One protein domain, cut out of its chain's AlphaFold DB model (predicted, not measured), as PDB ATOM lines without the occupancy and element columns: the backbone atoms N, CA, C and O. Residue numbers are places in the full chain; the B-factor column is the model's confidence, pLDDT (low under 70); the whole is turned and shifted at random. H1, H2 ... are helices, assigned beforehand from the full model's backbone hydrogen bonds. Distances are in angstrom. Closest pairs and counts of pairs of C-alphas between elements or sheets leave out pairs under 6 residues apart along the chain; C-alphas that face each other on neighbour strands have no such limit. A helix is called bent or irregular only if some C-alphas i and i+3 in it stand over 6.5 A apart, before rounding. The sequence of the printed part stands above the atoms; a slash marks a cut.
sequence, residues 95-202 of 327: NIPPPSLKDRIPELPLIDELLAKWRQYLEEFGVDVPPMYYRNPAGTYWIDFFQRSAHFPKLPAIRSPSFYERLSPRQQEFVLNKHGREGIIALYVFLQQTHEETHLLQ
ATOM      1  N   ASN A  95     173.780 210.292 270.773       83.38
ATOM      2  CA  ASN A  95     173.705 211.406 269.830       83.38
ATOM      3  C   ASN A  95     174.683 211.241 268.653       83.38
ATOM      4  O   ASN A  95     175.212 212.228 268.142       83.38
ATOM      5  N   ILE A  96     174.953 209.998 268.237       80.31
ATOM      6  CA  ILE A  96     175.747 209.721 267.039       80.31
ATOM      7  C   ILE A  96     174.756 209.620 265.875       80.31
ATOM      8  O   ILE A  96     173.978 208.660 265.827       80.31
ATOM      9  N   PRO A  97     174.730 210.595 264.949       81.12
ATOM     10  CA  PRO A  97     173.842 210.526 263.799       81.12
ATOM     11  C   PRO A  97     174.212 209.332 262.901       81.12
ATOM     12  O   PRO A  97     175.348 208.851 262.952       81.12
ATOM     13  N   PRO A  98     173.279 208.825 262.070       81.88
ATOM     14  CA  PRO A  98     173.655 207.888 261.018       81.88
ATOM     15  C   PRO A  98     174.748 208.523 260.144       81.88
ATOM     16  O   PRO A  98     174.662 209.720 259.855       81.88
ATOM     17  N   PRO A  99     175.767 207.758 259.715       79.38
ATOM     18  CA  PRO A  99     176.776 208.287 258.811       79.38
ATOM     19  C   PRO A  99     176.099 208.722 257.511       79.38
ATOM     20  O   PRO A  99     175.340 207.950 256.919       79.38
ATOM     21  N   SER A 100     176.371 209.941 257.042       84.06
ATOM     22  CA  SER A 100     175.969 210.302 255.688       84.06
ATOM     23  C   SER A 100     176.828 209.522 254.708       84.06
ATOM     24  O   SER A 100     178.049 209.442 254.846       84.06
ATOM     25  N   LEU A 101     176.211 209.019 253.642       84.50
ATOM     26  CA  LEU A 101     176.941 208.396 252.537       84.50
ATOM     27  C   LEU A 101     177.962 209.346 251.888       84.50
ATOM     28  O   LEU A 101     178.913 208.885 251.257       84.50
ATOM     29  N   LYS A 102     177.772 210.660 252.063       87.12
ATOM     30  CA  LYS A 102     178.658 211.726 251.578       87.12
ATOM     31  C   LYS A 102     179.726 212.149 252.588       87.12
ATOM     32  O   LYS A 102     180.580 212.956 252.230       87.12
ATOM     33  N   ASP A 103     179.688 211.638 253.815       88.69
ATOM     34  CA  ASP A 103     180.719 211.929 254.808       88.69
ATOM     35  C   ASP A 103     181.933 211.027 254.585       88.69
ATOM     36  O   ASP A 103     181.837 209.935 254.011       88.69
ATOM     37  N   ARG A 104     183.094 211.499 255.044       90.50
ATOM     38  CA  ARG A 104     184.334 210.722 255.036       90.50
ATOM     39  C   ARG A 104     184.481 209.943 256.334       90.50
ATOM     40  O   ARG A 104     184.112 210.430 257.400       90.50
ATOM     41  N   ILE A 105     185.056 208.750 256.235       87.94
ATOM     42  CA  ILE A 105     185.410 207.943 257.402       87.94
ATOM     43  C   ILE A 105     186.620 208.604 258.090       87.94
ATOM     44  O   ILE A 105     187.605 208.899 257.400       87.94
ATOM     45  N   PRO A 106     186.566 208.877 259.407       87.81
ATOM     46  CA  PRO A 106     187.692 209.466 260.128       87.81
ATOM     47  C   PRO A 106     188.874 208.491 260.219       87.81
ATOM     48  O   PRO A 106     188.736 207.290 259.981       87.81
ATOM     49  N   GLU A 107     190.049 209.010 260.563       89.19
ATOM     50  CA  GLU A 107     191.210 208.181 260.885       89.19
ATOM     51  C   GLU A 107     191.009 207.522 262.254       89.19
ATOM     52  O   GLU A 107     190.680 208.190 263.231       89.19
ATOM     53  N   LEU A 108     191.148 206.197 262.314       88.06
ATOM     54  CA  LEU A 108     190.738 205.396 263.468       88.06
ATOM     55  C   LEU A 108     191.798 204.318 263.765       88.06
ATOM     56  O   LEU A 108     191.663 203.191 263.282       88.06
ATOM     57  N   PRO A 109     192.826 204.618 264.587       89.44
ATOM     58  CA  PRO A 109     193.943 203.700 264.863       89.44
ATOM     59  C   PRO A 109     193.524 202.330 265.417       89.44
ATOM     60  O   PRO A 109     194.179 201.319 265.170       89.44
ATOM     61  N   LEU A 110     192.396 202.279 266.135       90.38
ATOM     62  CA  LEU A 110     191.836 201.039 266.676       90.38
ATOM     63  C   LEU A 110     191.489 200.016 265.577       90.38
ATOM     64  O   LEU A 110     191.552 198.814 265.827       90.38
ATOM     65  N   ILE A 111     191.146 200.466 264.361       89.75
ATOM     66  CA  ILE A 111     190.886 199.567 263.226       89.75
ATOM     67  C   ILE A 111     192.141 198.754 262.913       89.75
ATOM     68  O   ILE A 111     192.071 197.530 262.811       89.75
ATOM     69  N   ASP A 112     193.283 199.428 262.788       88.75
ATOM     70  CA  ASP A 112     194.540 198.797 262.389       88.75
ATOM     71  C   ASP A 112     195.041 197.821 263.451       88.75
ATOM     72  O   ASP A 112     195.480 196.722 263.118       88.75
ATOM     73  N   GLU A 113     194.897 198.173 264.733       91.88
ATOM     74  CA  GLU A 113     195.224 197.276 265.844       91.88
ATOM     75  C   GLU A 113     194.397 195.980 265.793       91.88
ATOM     76  O   GLU A 113     194.936 194.876 265.915       91.88
ATOM     77  N   LEU A 114     193.081 196.096 265.602       91.94
ATOM     78  CA  LEU A 114     192.183 194.941 265.570       91.94
ATOM     79  C   LEU A 114     192.391 194.083 264.321       91.94
ATOM     80  O   LEU A 114     192.362 192.856 264.416       91.94
ATOM     81  N   LEU A 115     192.642 194.704 263.166       91.31
ATOM     82  CA  LEU A 115     192.969 193.980 261.938       91.31
ATOM     83  C   LEU A 115     194.311 193.264 262.043       91.31
ATOM     84  O   LEU A 115     194.409 192.121 261.605       91.31
ATOM     85  N   ALA A 116     195.326 193.884 262.649       91.31
ATOM     86  CA  ALA A 116     196.604 193.226 262.900       91.31
ATOM     87  C   ALA A 116     196.416 191.982 263.781       91.31
ATOM     88  O   ALA A 116     196.889 190.905 263.420       91.31
ATOM     89  N   LYS A 117     195.643 192.095 264.871       93.88
ATOM     90  CA  LYS A 117     195.296 190.957 265.741       93.88
ATOM     91  C   LYS A 117     194.540 189.860 264.996       93.88
ATOM     92  O   LYS A 117     194.882 188.691 265.131       93.88
ATOM     93  N   TRP A 118     193.528 190.220 264.207       93.06
ATOM     94  CA  TRP A 118     192.756 189.258 263.418       93.06
ATOM     95  C   TRP A 118     193.621 188.528 262.387       93.06
ATOM     96  O   TRP A 118     193.540 187.311 262.264       93.06
ATOM     97  N   ARG A 119     194.485 189.245 261.667       92.00
ATOM     98  CA  ARG A 119     195.356 188.641 260.652       92.00
ATOM     99  C   ARG A 119     196.437 187.765 261.258       92.00
ATOM    100  O   ARG A 119     196.654 186.675 260.751       92.00
ATOM    101  N   GLN A 120     197.053 188.200 262.355       91.62
ATOM    102  CA  GLN A 120     197.978 187.357 263.111       91.62
ATOM    103  C   GLN A 120     197.272 186.078 263.578       91.62
ATOM    104  O   GLN A 120     197.810 184.985 263.428       91.62
ATOM    105  N   TYR A 121     196.039 186.203 264.078       93.06
ATOM    106  CA  TYR A 121     195.232 185.053 264.464       93.06
ATOM    107  C   TYR A 121     195.007 184.098 263.285       93.06
ATOM    108  O   TYR A 121     195.261 182.907 263.400       93.06
ATOM    109  N   LEU A 122     194.597 184.613 262.125       91.00
ATOM    110  CA  LEU A 122     194.428 183.828 260.901       91.00
ATOM    111  C   LEU A 122     195.726 183.139 260.439       91.00
ATOM    112  O   LEU A 122     195.704 181.957 260.082       91.00
ATOM    113  N   GLU A 123     196.860 183.833 260.511       89.94
ATOM    114  CA  GLU A 123     198.183 183.311 260.150       89.94
ATOM    115  C   GLU A 123     198.589 182.110 261.024       89.94
ATOM    116  O   GLU A 123     199.128 181.120 260.522       89.94
ATOM    117  N   GLU A 124     198.237 182.100 262.316       89.62
ATOM    118  CA  GLU A 124     198.470 180.939 263.191       89.62
ATOM    119  C   GLU A 124     197.756 179.668 262.694       89.62
ATOM    120  O   GLU A 124     198.252 178.542 262.865       89.62
ATOM    121  N   PHE A 125     196.622 179.838 262.012       87.31
ATOM    122  CA  PHE A 125     195.861 178.776 261.350       87.31
ATOM    123  C   PHE A 125     196.232 178.601 259.868       87.31
ATOM    124  O   PHE A 125     195.568 177.844 259.161       87.31
ATOM    125  N   GLY A 126     197.331 179.217 259.415       82.56
ATOM    126  CA  GLY A 126     197.845 179.147 258.043       82.56
ATOM    127  C   GLY A 126     196.914 179.765 257.008       82.56
ATOM    128  O   GLY A 126     196.889 179.314 255.863       82.56
ATOM    129  N   VAL A 127     196.120 180.750 257.426       85.00
ATOM    130  CA  VAL A 127     195.277 181.553 256.546       85.00
ATOM    131  C   VAL A 127     196.014 182.849 256.255       85.00
ATOM    132  O   VAL A 127     195.898 183.831 256.985       85.00
ATOM    133  N   ASP A 128     196.797 182.840 255.181       79.44
ATOM    134  CA  ASP A 128     197.528 184.030 254.760       79.44
ATOM    135  C   ASP A 128     196.547 185.063 254.209       79.44
ATOM    136  O   ASP A 128     195.825 184.788 253.247       79.44
ATOM    137  N   VAL A 129     196.541 186.261 254.800       82.81
ATOM    138  CA  VAL A 129     195.750 187.399 254.319       82.81
ATOM    139  C   VAL A 129     196.636 188.318 253.485       82.81
ATOM    140  O   VAL A 129     197.466 189.035 254.048       82.81
ATOM    141  N   PRO A 130     196.480 188.339 252.147       82.44
ATOM    142  CA  PRO A 130     197.245 189.230 251.292       82.44
ATOM    143  C   PRO A 130     197.095 190.693 251.736       82.44
ATOM    144  O   PRO A 130     195.963 191.166 251.879       82.44
ATOM    145  N   PRO A 131     198.194 191.462 251.865       78.31
ATOM    146  CA  PRO A 131     198.124 192.877 252.242       78.31
ATOM    147  C   PRO A 131     197.212 193.707 251.329       78.31
ATOM    148  O   PRO A 131     196.595 194.667 251.773       78.31
ATOM    149  N   MET A 132     197.073 193.301 250.063       78.56
ATOM    150  CA  MET A 132     196.180 193.917 249.075       78.56
ATOM    151  C   MET A 132     194.682 193.831 249.415       78.56
ATOM    152  O   MET A 132     193.891 194.543 248.802       78.56
ATOM    153  N   TYR A 133     194.268 192.966 250.349       77.31
ATOM    154  CA  TYR A 133     192.874 192.896 250.809       77.31
ATOM    155  C   TYR A 133     192.553 193.947 251.868       77.31
ATOM    156  O   TYR A 133     191.382 194.288 252.050       77.31
ATOM    157  N   TYR A 134     193.576 194.522 252.506       79.62
ATOM    158  CA  TYR A 134     193.392 195.674 253.370       79.62
ATOM    159  C   TYR A 134     192.922 196.877 252.559       79.62
ATOM    160  O   TYR A 134     193.568 197.298 251.597       79.62
ATOM    161  N   ARG A 135     191.821 197.479 252.993       76.88
ATOM    162  CA  ARG A 135     191.345 198.751 252.461       76.88
ATOM    163  C   ARG A 135     191.394 199.752 253.595       76.88
ATOM    164  O   ARG A 135     190.530 199.700 254.460       76.88
ATOM    165  N   ASN A 136     192.386 200.645 253.590       80.81
ATOM    166  CA  ASN A 136     192.388 201.753 254.540       80.81
ATOM    167  C   ASN A 136     191.126 202.601 254.282       80.81
ATOM    168  O   ASN A 136     190.998 203.181 253.198       80.81
ATOM    169  N   PRO A 137     190.176 202.637 255.227       83.06
ATOM    170  CA  PRO A 137     188.917 203.335 255.041       83.06
ATOM    171  C   PRO A 137     189.071 204.843 255.291       83.06
ATOM    172  O   PRO A 137     188.240 205.622 254.819       83.06
ATOM    173  N   ALA A 138     190.125 205.272 255.992       87.94
ATOM    174  CA  ALA A 138     190.313 206.653 256.411       87.94
ATOM    175  C   ALA A 138     190.317 207.611 255.212       87.94
ATOM    176  O   ALA A 138     190.959 207.385 254.184       87.94
ATOM    177  N   GLY A 139     189.548 208.691 255.331       87.25
ATOM    178  CA  GLY A 139     189.418 209.715 254.301       87.25
ATOM    179  C   GLY A 139     188.594 209.306 253.076       87.25
ATOM    180  O   GLY A 139     188.318 210.175 252.245       87.25
ATOM    181  N   THR A 140     188.163 208.047 252.949       89.81
ATOM    182  CA  THR A 140     187.232 207.624 251.891       89.81
ATOM    183  C   THR A 140     185.795 207.989 252.250       89.81
ATOM    184  O   THR A 140     185.433 208.040 253.427       89.81
ATOM    185  N   TYR A 141     184.969 208.280 251.243       88.81
ATOM    186  CA  TYR A 141     183.541 208.490 251.463       88.81
ATOM    187  C   TYR A 141     182.861 207.167 251.820       88.81
ATOM    188  O   TYR A 141     183.170 206.138 251.216       88.81
ATOM    189  N   TRP A 142     181.889 207.192 252.736       85.56
ATOM    190  CA  TRP A 142     181.120 205.995 253.103       85.56
ATOM    191  C   TRP A 142     180.496 205.304 251.884       85.56
ATOM    192  O   TRP A 142     180.547 204.079 251.781       85.56
ATOM    193  N   ILE A 143     179.964 206.071 250.924       83.75
ATOM    194  CA  ILE A 143     179.421 205.505 249.682       83.75
ATOM    195  C   ILE A 143     180.466 204.722 248.886       83.75
ATOM    196  O   ILE A 143     180.164 203.640 248.389       83.75
ATOM    197  N   ASP A 144     181.692 205.233 248.795       84.62
ATOM    198  CA  ASP A 144     182.770 204.593 248.048       84.62
ATOM    199  C   ASP A 144     183.283 203.359 248.787       84.62
ATOM    200  O   ASP A 144     183.544 202.333 248.160       84.62
ATOM    201  N   PHE A 145     183.381 203.435 250.119       84.12
ATOM    202  CA  PHE A 145     183.741 202.302 250.968       84.12
ATOM    203  C   PHE A 145     182.784 201.125 250.750       84.12
ATOM    204  O   PHE A 145     183.227 200.013 250.459       84.12
ATOM    205  N   PHE A 146     181.471 201.375 250.783       79.94
ATOM    206  CA  PHE A 146     180.490 200.320 250.550       79.94
ATOM    207  C   PHE A 146     180.389 199.903 249.071       79.94
ATOM    208  O   PHE A 146     180.148 198.734 248.799       79.94
ATOM    209  N   GLN A 147     180.575 200.800 248.094       78.06
ATOM    210  CA  GLN A 147     180.545 200.423 246.668       78.06
ATOM    211  C   GLN A 147     181.752 199.579 246.242       78.06
ATOM    212  O   GLN A 147     181.661 198.832 245.273       78.06
ATOM    213  N   ARG A 148     182.880 199.686 246.954       76.44
ATOM    214  CA  ARG A 148     184.071 198.849 246.735       76.44
ATOM    215  C   ARG A 148     183.985 197.484 247.424       76.44
ATOM    216  O   ARG A 148     184.873 196.657 247.223       76.44
ATOM    217  N   SER A 149     182.949 197.254 248.230       76.25
ATOM    218  CA  SER A 149     182.674 195.980 248.896       76.25
ATOM    219  C   SER A 149     182.569 194.827 247.893       76.25
ATOM    220  O   SER A 149     181.923 194.958 246.855       76.25
ATOM    221  N   ALA A 150     183.124 193.662 248.236       70.06
ATOM    222  CA  ALA A 150     182.901 192.400 247.533       70.06
ATOM    223  C   ALA A 150     181.421 191.981 247.558       70.06
ATOM    224  O   ALA A 150     180.977 191.207 246.711       70.06
ATOM    225  N   HIS A 151     180.640 192.509 248.503       69.31
ATOM    226  CA  HIS A 151     179.206 192.284 248.562       69.31
ATOM    227  C   HIS A 151     178.414 193.191 247.645       69.31
ATOM    228  O   HIS A 151     177.257 192.869 247.437       69.31
ATOM    229  N   PHE A 152     178.961 194.262 247.071       66.44
ATOM    230  CA  PHE A 152     178.195 195.115 246.163       66.44
ATOM    231  C   PHE A 152     177.662 194.311 244.951       66.44
ATOM    232  O   PHE A 152     178.437 193.572 244.338       66.44
ATOM    233  N   PRO A 153     176.363 194.412 244.570       63.56
ATOM    234  CA  PRO A 153     175.288 195.286 245.077       63.56
ATOM    235  C   PRO A 153     174.345 194.626 246.111       63.56
ATOM    236  O   PRO A 153     173.172 194.968 246.218       63.56
ATOM    237  N   LYS A 154     174.797 193.638 246.874       67.50
ATOM    238  CA  LYS A 154     174.086 193.096 248.042       67.50
ATOM    239  C   LYS A 154     174.265 194.021 249.247       67.50
ATOM    240  O   LYS A 154     175.173 194.851 249.299       67.50
ATOM    241  N   LEU A 155     173.358 193.909 250.215       67.81
ATOM    242  CA  LEU A 155     173.488 194.644 251.471       67.81
ATOM    243  C   LEU A 155     174.766 194.196 252.200       67.81
ATOM    244  O   LEU A 155     175.040 192.991 252.222       67.81
ATOM    245  N   PRO A 156     175.517 195.125 252.818       65.69
ATOM    246  CA  PRO A 156     176.599 194.762 253.720       65.69
ATOM    247  C   PRO A 156     176.081 193.802 254.794       65.69
ATOM    248  O   PRO A 156     174.971 193.975 255.308       65.69
ATOM    249  N   ALA A 157     176.876 192.793 255.143       61.25
ATOM    250  CA  ALA A 157     176.476 191.827 256.163       61.25
ATOM    251  C   ALA A 157     176.324 192.474 257.547       61.25
ATOM    252  O   ALA A 157     175.500 192.035 258.352       61.25
ATOM    253  N   ILE A 158     177.052 193.565 257.808       62.62
ATOM    254  CA  ILE A 158     176.929 194.318 259.052       62.62
ATOM    255  C   ILE A 158     175.915 195.441 258.893       62.62
ATOM    256  O   ILE A 158     176.062 196.383 258.115       62.62
ATOM    257  N   ARG A 159     174.846 195.319 259.679       59.12
ATOM    258  CA  ARG A 159     173.691 196.211 259.658       59.12
ATOM    259  C   ARG A 159     173.945 197.466 260.491       59.12
ATOM    260  O   ARG A 159     173.375 197.593 261.565       59.12
ATOM    261  N   SER A 160     174.710 198.418 259.958       67.38
ATOM    262  CA  SER A 160     174.833 199.809 260.452       67.38
ATOM    263  C   SER A 160     175.332 200.001 261.907       67.38
ATOM    264  O   SER A 160     175.375 199.049 262.691       67.38
ATOM    265  N   PRO A 161     175.651 201.248 262.308       70.19
ATOM    266  CA  PRO A 161     176.014 201.574 263.686       70.19
ATOM    267  C   PRO A 161     174.983 201.231 264.781       70.19
ATOM    268  O   PRO A 161     175.333 201.158 265.953       70.19
ATOM    269  N   SER A 162     173.724 200.955 264.431       75.75
ATOM    270  CA  SER A 162     172.678 200.572 265.402       75.75
ATOM    271  C   SER A 162     172.859 199.195 266.052       75.75
ATOM    272  O   SER A 162     172.166 198.862 267.011       75.75
ATOM    273  N   PHE A 163     173.781 198.362 265.568       78.38
ATOM    274  CA  PHE A 163     174.072 197.074 266.206       78.38
ATOM    275  C   PHE A 163     174.477 197.226 267.685       78.38
ATOM    276  O   PHE A 163     174.141 196.369 268.496       78.38
ATOM    277  N   TYR A 164     175.112 198.341 268.051       86.12
ATOM    278  CA  TYR A 164     175.504 198.675 269.417       86.12
ATOM    279  C   TYR A 164     174.278 198.835 270.320       86.12
ATOM    280  O   TYR A 164     174.282 198.362 271.452       86.12
ATOM    281  N   GLU A 165     173.188 199.411 269.807       86.94
ATOM    282  CA  GLU A 165     171.944 199.582 270.570       86.94
ATOM    283  C   GLU A 165     171.248 198.253 270.878       86.94
ATOM    284  O   GLU A 165     170.353 198.201 271.718       86.94
ATOM    285  N   ARG A 166     171.662 197.159 270.226       86.88
ATOM    286  CA  ARG A 166     171.166 195.814 270.534       86.88
ATOM    287  C   ARG A 166     171.860 195.197 271.746       86.88
ATOM    288  O   ARG A 166     171.337 194.225 272.287       86.88
ATOM    289  N   LEU A 167     173.013 195.721 272.167       89.19
ATOM    290  CA  LEU A 167     173.707 195.305 273.390       89.19
ATOM    291  C   LEU A 167     172.888 195.692 274.627       89.19
ATOM    292  O   LEU A 167     172.042 196.585 274.557       89.19
ATOM    293  N   SER A 168     173.126 195.045 275.770       91.00
ATOM    294  CA  SER A 168     172.456 195.455 277.010       91.00
ATOM    295  C   SER A 168     172.921 196.839 277.477       91.00
ATOM    296  O   SER A 168     174.069 197.199 277.218       91.00
ATOM    297  N   PRO A 169     172.110 197.620 278.219       91.50
ATOM    298  CA  PRO A 169     172.515 198.952 278.687       91.50
ATOM    299  C   PRO A 169     173.834 198.970 279.478       91.50
ATOM    300  O   PRO A 169     174.660 199.858 279.288       91.50
ATOM    301  N   ARG A 170     174.085 197.955 280.318       91.69
ATOM    302  CA  ARG A 170     175.360 197.821 281.053       91.69
ATOM    303  C   ARG A 170     176.540 197.530 280.128       91.69
ATOM    304  O   ARG A 170     177.639 198.032 280.339       91.69
ATOM    305  N   GLN A 171     176.321 196.706 279.111       92.19
ATOM    306  CA  GLN A 171     177.343 196.353 278.132       92.19
ATOM    307  C   GLN A 171     177.657 197.529 277.202       92.19
ATOM    308  O   GLN A 171     178.819 197.770 276.890       92.19
ATOM    309  N   GLN A 172     176.634 198.294 276.823       91.06
ATOM    310  CA  GLN A 172     176.754 199.575 276.136       91.06
ATOM    311  C   GLN A 172     177.652 200.537 276.935       91.06
ATOM    312  O   GLN A 172     178.661 201.023 276.425       91.06
ATOM    313  N   GLU A 173     177.357 200.738 278.221       91.69
ATOM    314  CA  GLU A 173     178.185 201.557 279.115       91.69
ATOM    315  C   GLU A 173     179.634 201.048 279.205       91.69
ATOM    316  O   GLU A 173     180.579 201.824 279.056       91.69
ATOM    317  N   PHE A 174     179.829 199.738 279.379       92.38
ATOM    318  CA  PHE A 174     181.161 199.129 279.386       92.38
ATOM    319  C   PHE A 174     181.937 199.409 278.092       92.38
ATOM    320  O   PHE A 174     183.099 199.814 278.132       92.38
ATOM    321  N   VAL A 175     181.291 199.214 276.943       90.62
ATOM    322  CA  VAL A 175     181.865 199.470 275.622       90.62
ATOM    323  C   VAL A 175     182.296 200.927 275.484       90.62
ATOM    324  O   VAL A 175     183.414 201.189 275.036       90.62
ATOM    325  N   LEU A 176     181.436 201.866 275.876       89.50
ATOM    326  CA  LEU A 176     181.737 203.293 275.824       89.50
ATOM    327  C   LEU A 176     182.924 203.662 276.690       89.50
ATOM    328  O   LEU A 176     183.806 204.382 276.235       89.50
ATOM    329  N   ASN A 177     182.952 203.156 277.919       92.06
ATOM    330  CA  ASN A 177     184.039 203.425 278.849       92.06
ATOM    331  C   ASN A 177     185.365 202.855 278.337       92.06
ATOM    332  O   ASN A 177     186.421 203.434 278.578       92.06
ATOM    333  N   LYS A 178     185.315 201.730 277.616       91.19
ATOM    334  CA  LYS A 178     186.503 201.059 277.089       91.19
ATOM    335  C   LYS A 178     187.031 201.666 275.787       91.19
ATOM    336  O   LYS A 178     188.242 201.738 275.623       91.19
ATOM    337  N   HIS A 179     186.151 202.068 274.866       89.62
ATOM    338  CA  HIS A 179     186.529 202.428 273.485       89.62
ATOM    339  C   HIS A 179     186.171 203.863 273.084       89.62
ATOM    340  O   HIS A 179     186.636 204.354 272.058       89.62
ATOM    341  N   GLY A 180     185.336 204.546 273.863       89.31
ATOM    342  CA  GLY A 180     184.793 205.851 273.504       89.31
ATOM    343  C   GLY A 180     183.838 205.805 272.304       89.31
ATOM    344  O   GLY A 180     183.528 204.754 271.741       89.31
ATOM    345  N   ARG A 181     183.350 206.982 271.898       85.12
ATOM    346  CA  ARG A 181     182.386 207.120 270.789       85.12
ATOM    347  C   ARG A 181     182.996 206.790 269.427       85.12
ATOM    348  O   ARG A 181     182.374 206.095 268.633       85.12
ATOM    349  N   GLU A 182     184.210 207.263 269.160       83.81
ATOM    350  CA  GLU A 182     184.912 206.987 267.899       83.81
ATOM    351  C   GLU A 182     185.338 205.520 267.791       83.81
ATOM    352  O   GLU A 182     185.294 204.943 266.704       83.81
ATOM    353  N   GLY A 183     185.647 204.874 268.921       86.81
ATOM    354  CA  GLY A 183     185.941 203.444 268.951       86.81
ATOM    355  C   GLY A 183     184.766 202.586 268.485       86.81
ATOM    356  O   GLY A 183     184.980 201.594 267.793       86.81
ATOM    357  N   ILE A 184     183.520 202.998 268.752       85.75
ATOM    358  CA  ILE A 184     182.325 202.323 268.219       85.75
ATOM    359  C   ILE A 184     182.341 202.332 266.681       85.75
ATOM    360  O   ILE A 184     182.128 201.291 266.062       85.75
ATOM    361  N   ILE A 185     182.659 203.471 266.053       84.06
ATOM    362  CA  ILE A 185     182.785 203.580 264.589       84.06
ATOM    363  C   ILE A 185     183.932 202.699 264.080       84.06
ATOM    364  O   ILE A 185     183.747 201.958 263.114       84.06
ATOM    365  N   ALA A 186     185.087 202.721 264.751       88.00
ATOM    366  CA  ALA A 186     186.233 201.882 264.399       88.00
ATOM    367  C   ALA A 186     185.866 200.395 264.368       88.00
ATOM    368  O   ALA A 186     186.217 199.678 263.436       88.00
ATOM    369  N   LEU A 187     185.085 199.934 265.338       87.38
ATOM    370  CA  LEU A 187     184.676 198.540 265.419       87.38
ATOM    371  C   LEU A 187     183.695 198.136 264.322       87.38
ATOM    372  O   LEU A 187     183.784 197.016 263.827       87.38
ATOM    373  N   TYR A 188     182.813 199.033 263.881       83.06
ATOM    374  CA  TYR A 188     181.981 198.779 262.701       83.06
ATOM    375  C   TYR A 188     182.804 198.561 261.451       83.06
ATOM    376  O   TYR A 188     182.553 197.626 260.690       83.06
ATOM    377  N   VAL A 189     183.783 199.434 261.246       86.38
ATOM    378  CA  VAL A 189     184.644 199.362 260.077       86.38
ATOM    379  C   VAL A 189     185.540 198.127 260.153       86.38
ATOM    380  O   VAL A 189     185.666 197.428 259.154       86.38
ATOM    381  N   PHE A 190     186.067 197.797 261.337       89.31
ATOM    382  CA  PHE A 190     186.782 196.547 261.589       89.31
ATOM    383  C   PHE A 190     185.927 195.332 261.230       89.31
ATOM    384  O   PHE A 190     186.360 194.522 260.421       89.31
ATOM    385  N   LEU A 191     184.705 195.226 261.764       86.50
ATOM    386  CA  LEU A 191     183.807 194.109 261.467       86.50
ATOM    387  C   LEU A 191     183.510 194.018 259.964       86.50
ATOM    388  O   LEU A 191     183.498 192.923 259.403       86.50
ATOM    389  N   GLN A 192     183.269 195.154 259.295       83.50
ATOM    390  CA  GLN A 192     183.014 195.156 257.855       83.50
ATOM    391  C   GLN A 192     184.243 194.651 257.112       83.50
ATOM    392  O   GLN A 192     184.121 193.781 256.261       83.50
ATOM    393  N   GLN A 193     185.423 195.150 257.463       86.19
ATOM    394  CA  GLN A 193     186.674 194.778 256.826       86.19
ATOM    395  C   GLN A 193     187.029 193.303 257.063       86.19
ATOM    396  O   GLN A 193     187.427 192.631 256.118       86.19
ATOM    397  N   THR A 194     186.839 192.762 258.271       87.75
ATOM    398  CA  THR A 194     187.070 191.332 258.523       87.75
ATOM    399  C   THR A 194     186.082 190.465 257.767       87.75
ATOM    400  O   THR A 194     186.482 189.433 257.237       87.75
ATOM    401  N   HIS A 195     184.821 190.884 257.649       82.81
ATOM    402  CA  HIS A 195     183.837 190.189 256.827       82.81
ATOM    403  C   HIS A 195     184.241 190.200 255.341       82.81
ATOM    404  O   HIS A 195     184.254 189.154 254.700       82.81
ATOM    405  N   GLU A 196     184.639 191.352 254.796       80.62
ATOM    406  CA  GLU A 196     185.147 191.474 253.421       80.62
ATOM    407  C   GLU A 196     186.366 190.581 253.172       80.62
ATOM    408  O   GLU A 196     186.386 189.820 252.206       80.62
ATOM    409  N   GLU A 197     187.368 190.652 254.052       82.81
ATOM    410  CA  GLU A 197     188.577 189.828 253.978       82.81
ATOM    411  C   GLU A 197     188.216 188.349 254.020       82.81
ATOM    412  O   GLU A 197     188.676 187.587 253.181       82.81
ATOM    413  N   THR A 198     187.322 187.960 254.925       80.12
ATOM    414  CA  THR A 198     186.816 186.593 255.050       80.12
ATOM    415  C   THR A 198     186.246 186.092 253.725       80.12
ATOM    416  O   THR A 198     186.649 185.023 253.279       80.12
ATOM    417  N   HIS A 199     185.388 186.865 253.049       77.81
ATOM    418  CA  HIS A 199     184.843 186.494 251.732       77.81
ATOM    419  C   HIS A 199     185.911 186.430 250.637       77.81
ATOM    420  O   HIS A 199     185.877 185.532 249.802       77.81
ATOM    421  N   LEU A 200     186.885 187.342 250.645       76.88
ATOM    422  CA  LEU A 200     187.994 187.327 249.684       76.88
ATOM    423  C   LEU A 200     188.961 186.150 249.901       76.88
ATOM    424  O   LEU A 200     189.601 185.703 248.952       76.88
ATOM    425  N   LEU A 201     189.066 185.647 251.131       77.44
ATOM    426  CA  LEU A 201     189.894 184.493 251.492       77.44
ATOM    427  C   LEU A 201     189.251 183.154 251.124       77.44
ATOM    428  O   LEU A 201     189.951 182.141 251.068       77.44
ATOM    429  N   GLN A 202     187.938 183.127 250.877       77.62
ATOM    430  CA  GLN A 202     187.238 181.908 250.498       77.62
ATOM    431  C   GLN A 202     187.770 181.386 249.156       77.62
ATOM    432  O   GLN A 202     187.799 182.082 248.139       77.62
TER     433      GLN A 202
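This is residues 95 to 202 of the 327 residues of an uncharacterized protein of Microcoleus sp. PCC 7113 (UniProt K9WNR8). A long helix bent into an L makes the frame: its longer arm H4b runs through the middle, and its shorter arm H4a turns off at one end, with the short H3 inside the corner. H1 lies beside H4b and spreads from it as a narrow V, while the small H2 sits away from the other helices among long links. The printed part has 108 residues with four named helices, in the order H1, H2, H3, H4, and no named strand; the class is all helix. The whole is compact, with a radius of gyration of the C-alphas of 14.3 A, and spans 39 by 31 by 23 A.

Begin with H4, residues 169 to 201, assigned as one helix by its hydrogen bonds but bent: C-alphas 178 and 181 are 9.7 A apart. Its arms, H4a of residues 169 to 178 and H4b of residues 181 to 201, are about perpendicular at 89 degrees, and close but not clearly touching; their closest C-alphas, of Leu 176 and Ile 184, are 7.7 A apart. Look next at H1, residues 109 to 124, which touches H4b; the closest C-alphas, of Ile 111 and Ala 186, are 5.3 A apart. They run the same way at a shallow tilt of 33 degrees, only just short of steep. H3, residues 161 to 166, touches residues 184 to 188 of H4b alone, with the C-alphas of Pro 161 and Tyr 188 closest at 6.7 A; the two are about perpendicular at 77 degrees. H3 is close to H4a but not clearly touching, with the C-alphas of Tyr 164 and Gln 172 closest at 6.9 A. H2, residues 142 to 147, touches no helix. In H1, H2 and H4a every O i to N i+4 pair is within hydrogen-bond range; in H4b 16 of 17 are, and in H3 0 of 2, beside 2 of 3 O i to N i+3 pairs.

Find C-alpha 181 at (182.386, 207.120, 270.789); from there H4b runs 30.7 A to C-alpha 201 at (189.894, 184.493, 251.492). H4a, before it, measures 14.2 A. H1 starts at C-alpha 109, at (193.943, 203.700, 264.863), and covers 23.3 A. H3 measures 10.2 A and H2 8.5 A.

The C-alphas farthest apart are those of Asn 95 and Gly 126, 42.0 A. The printed part has no cut. The links H1 to H2, 17 residues, and H2 to H3, 13 residues, are long; H3 to H4 is tight. Mean pLDDT of the printed part is 83.6, with residues 151 to 160 under 70.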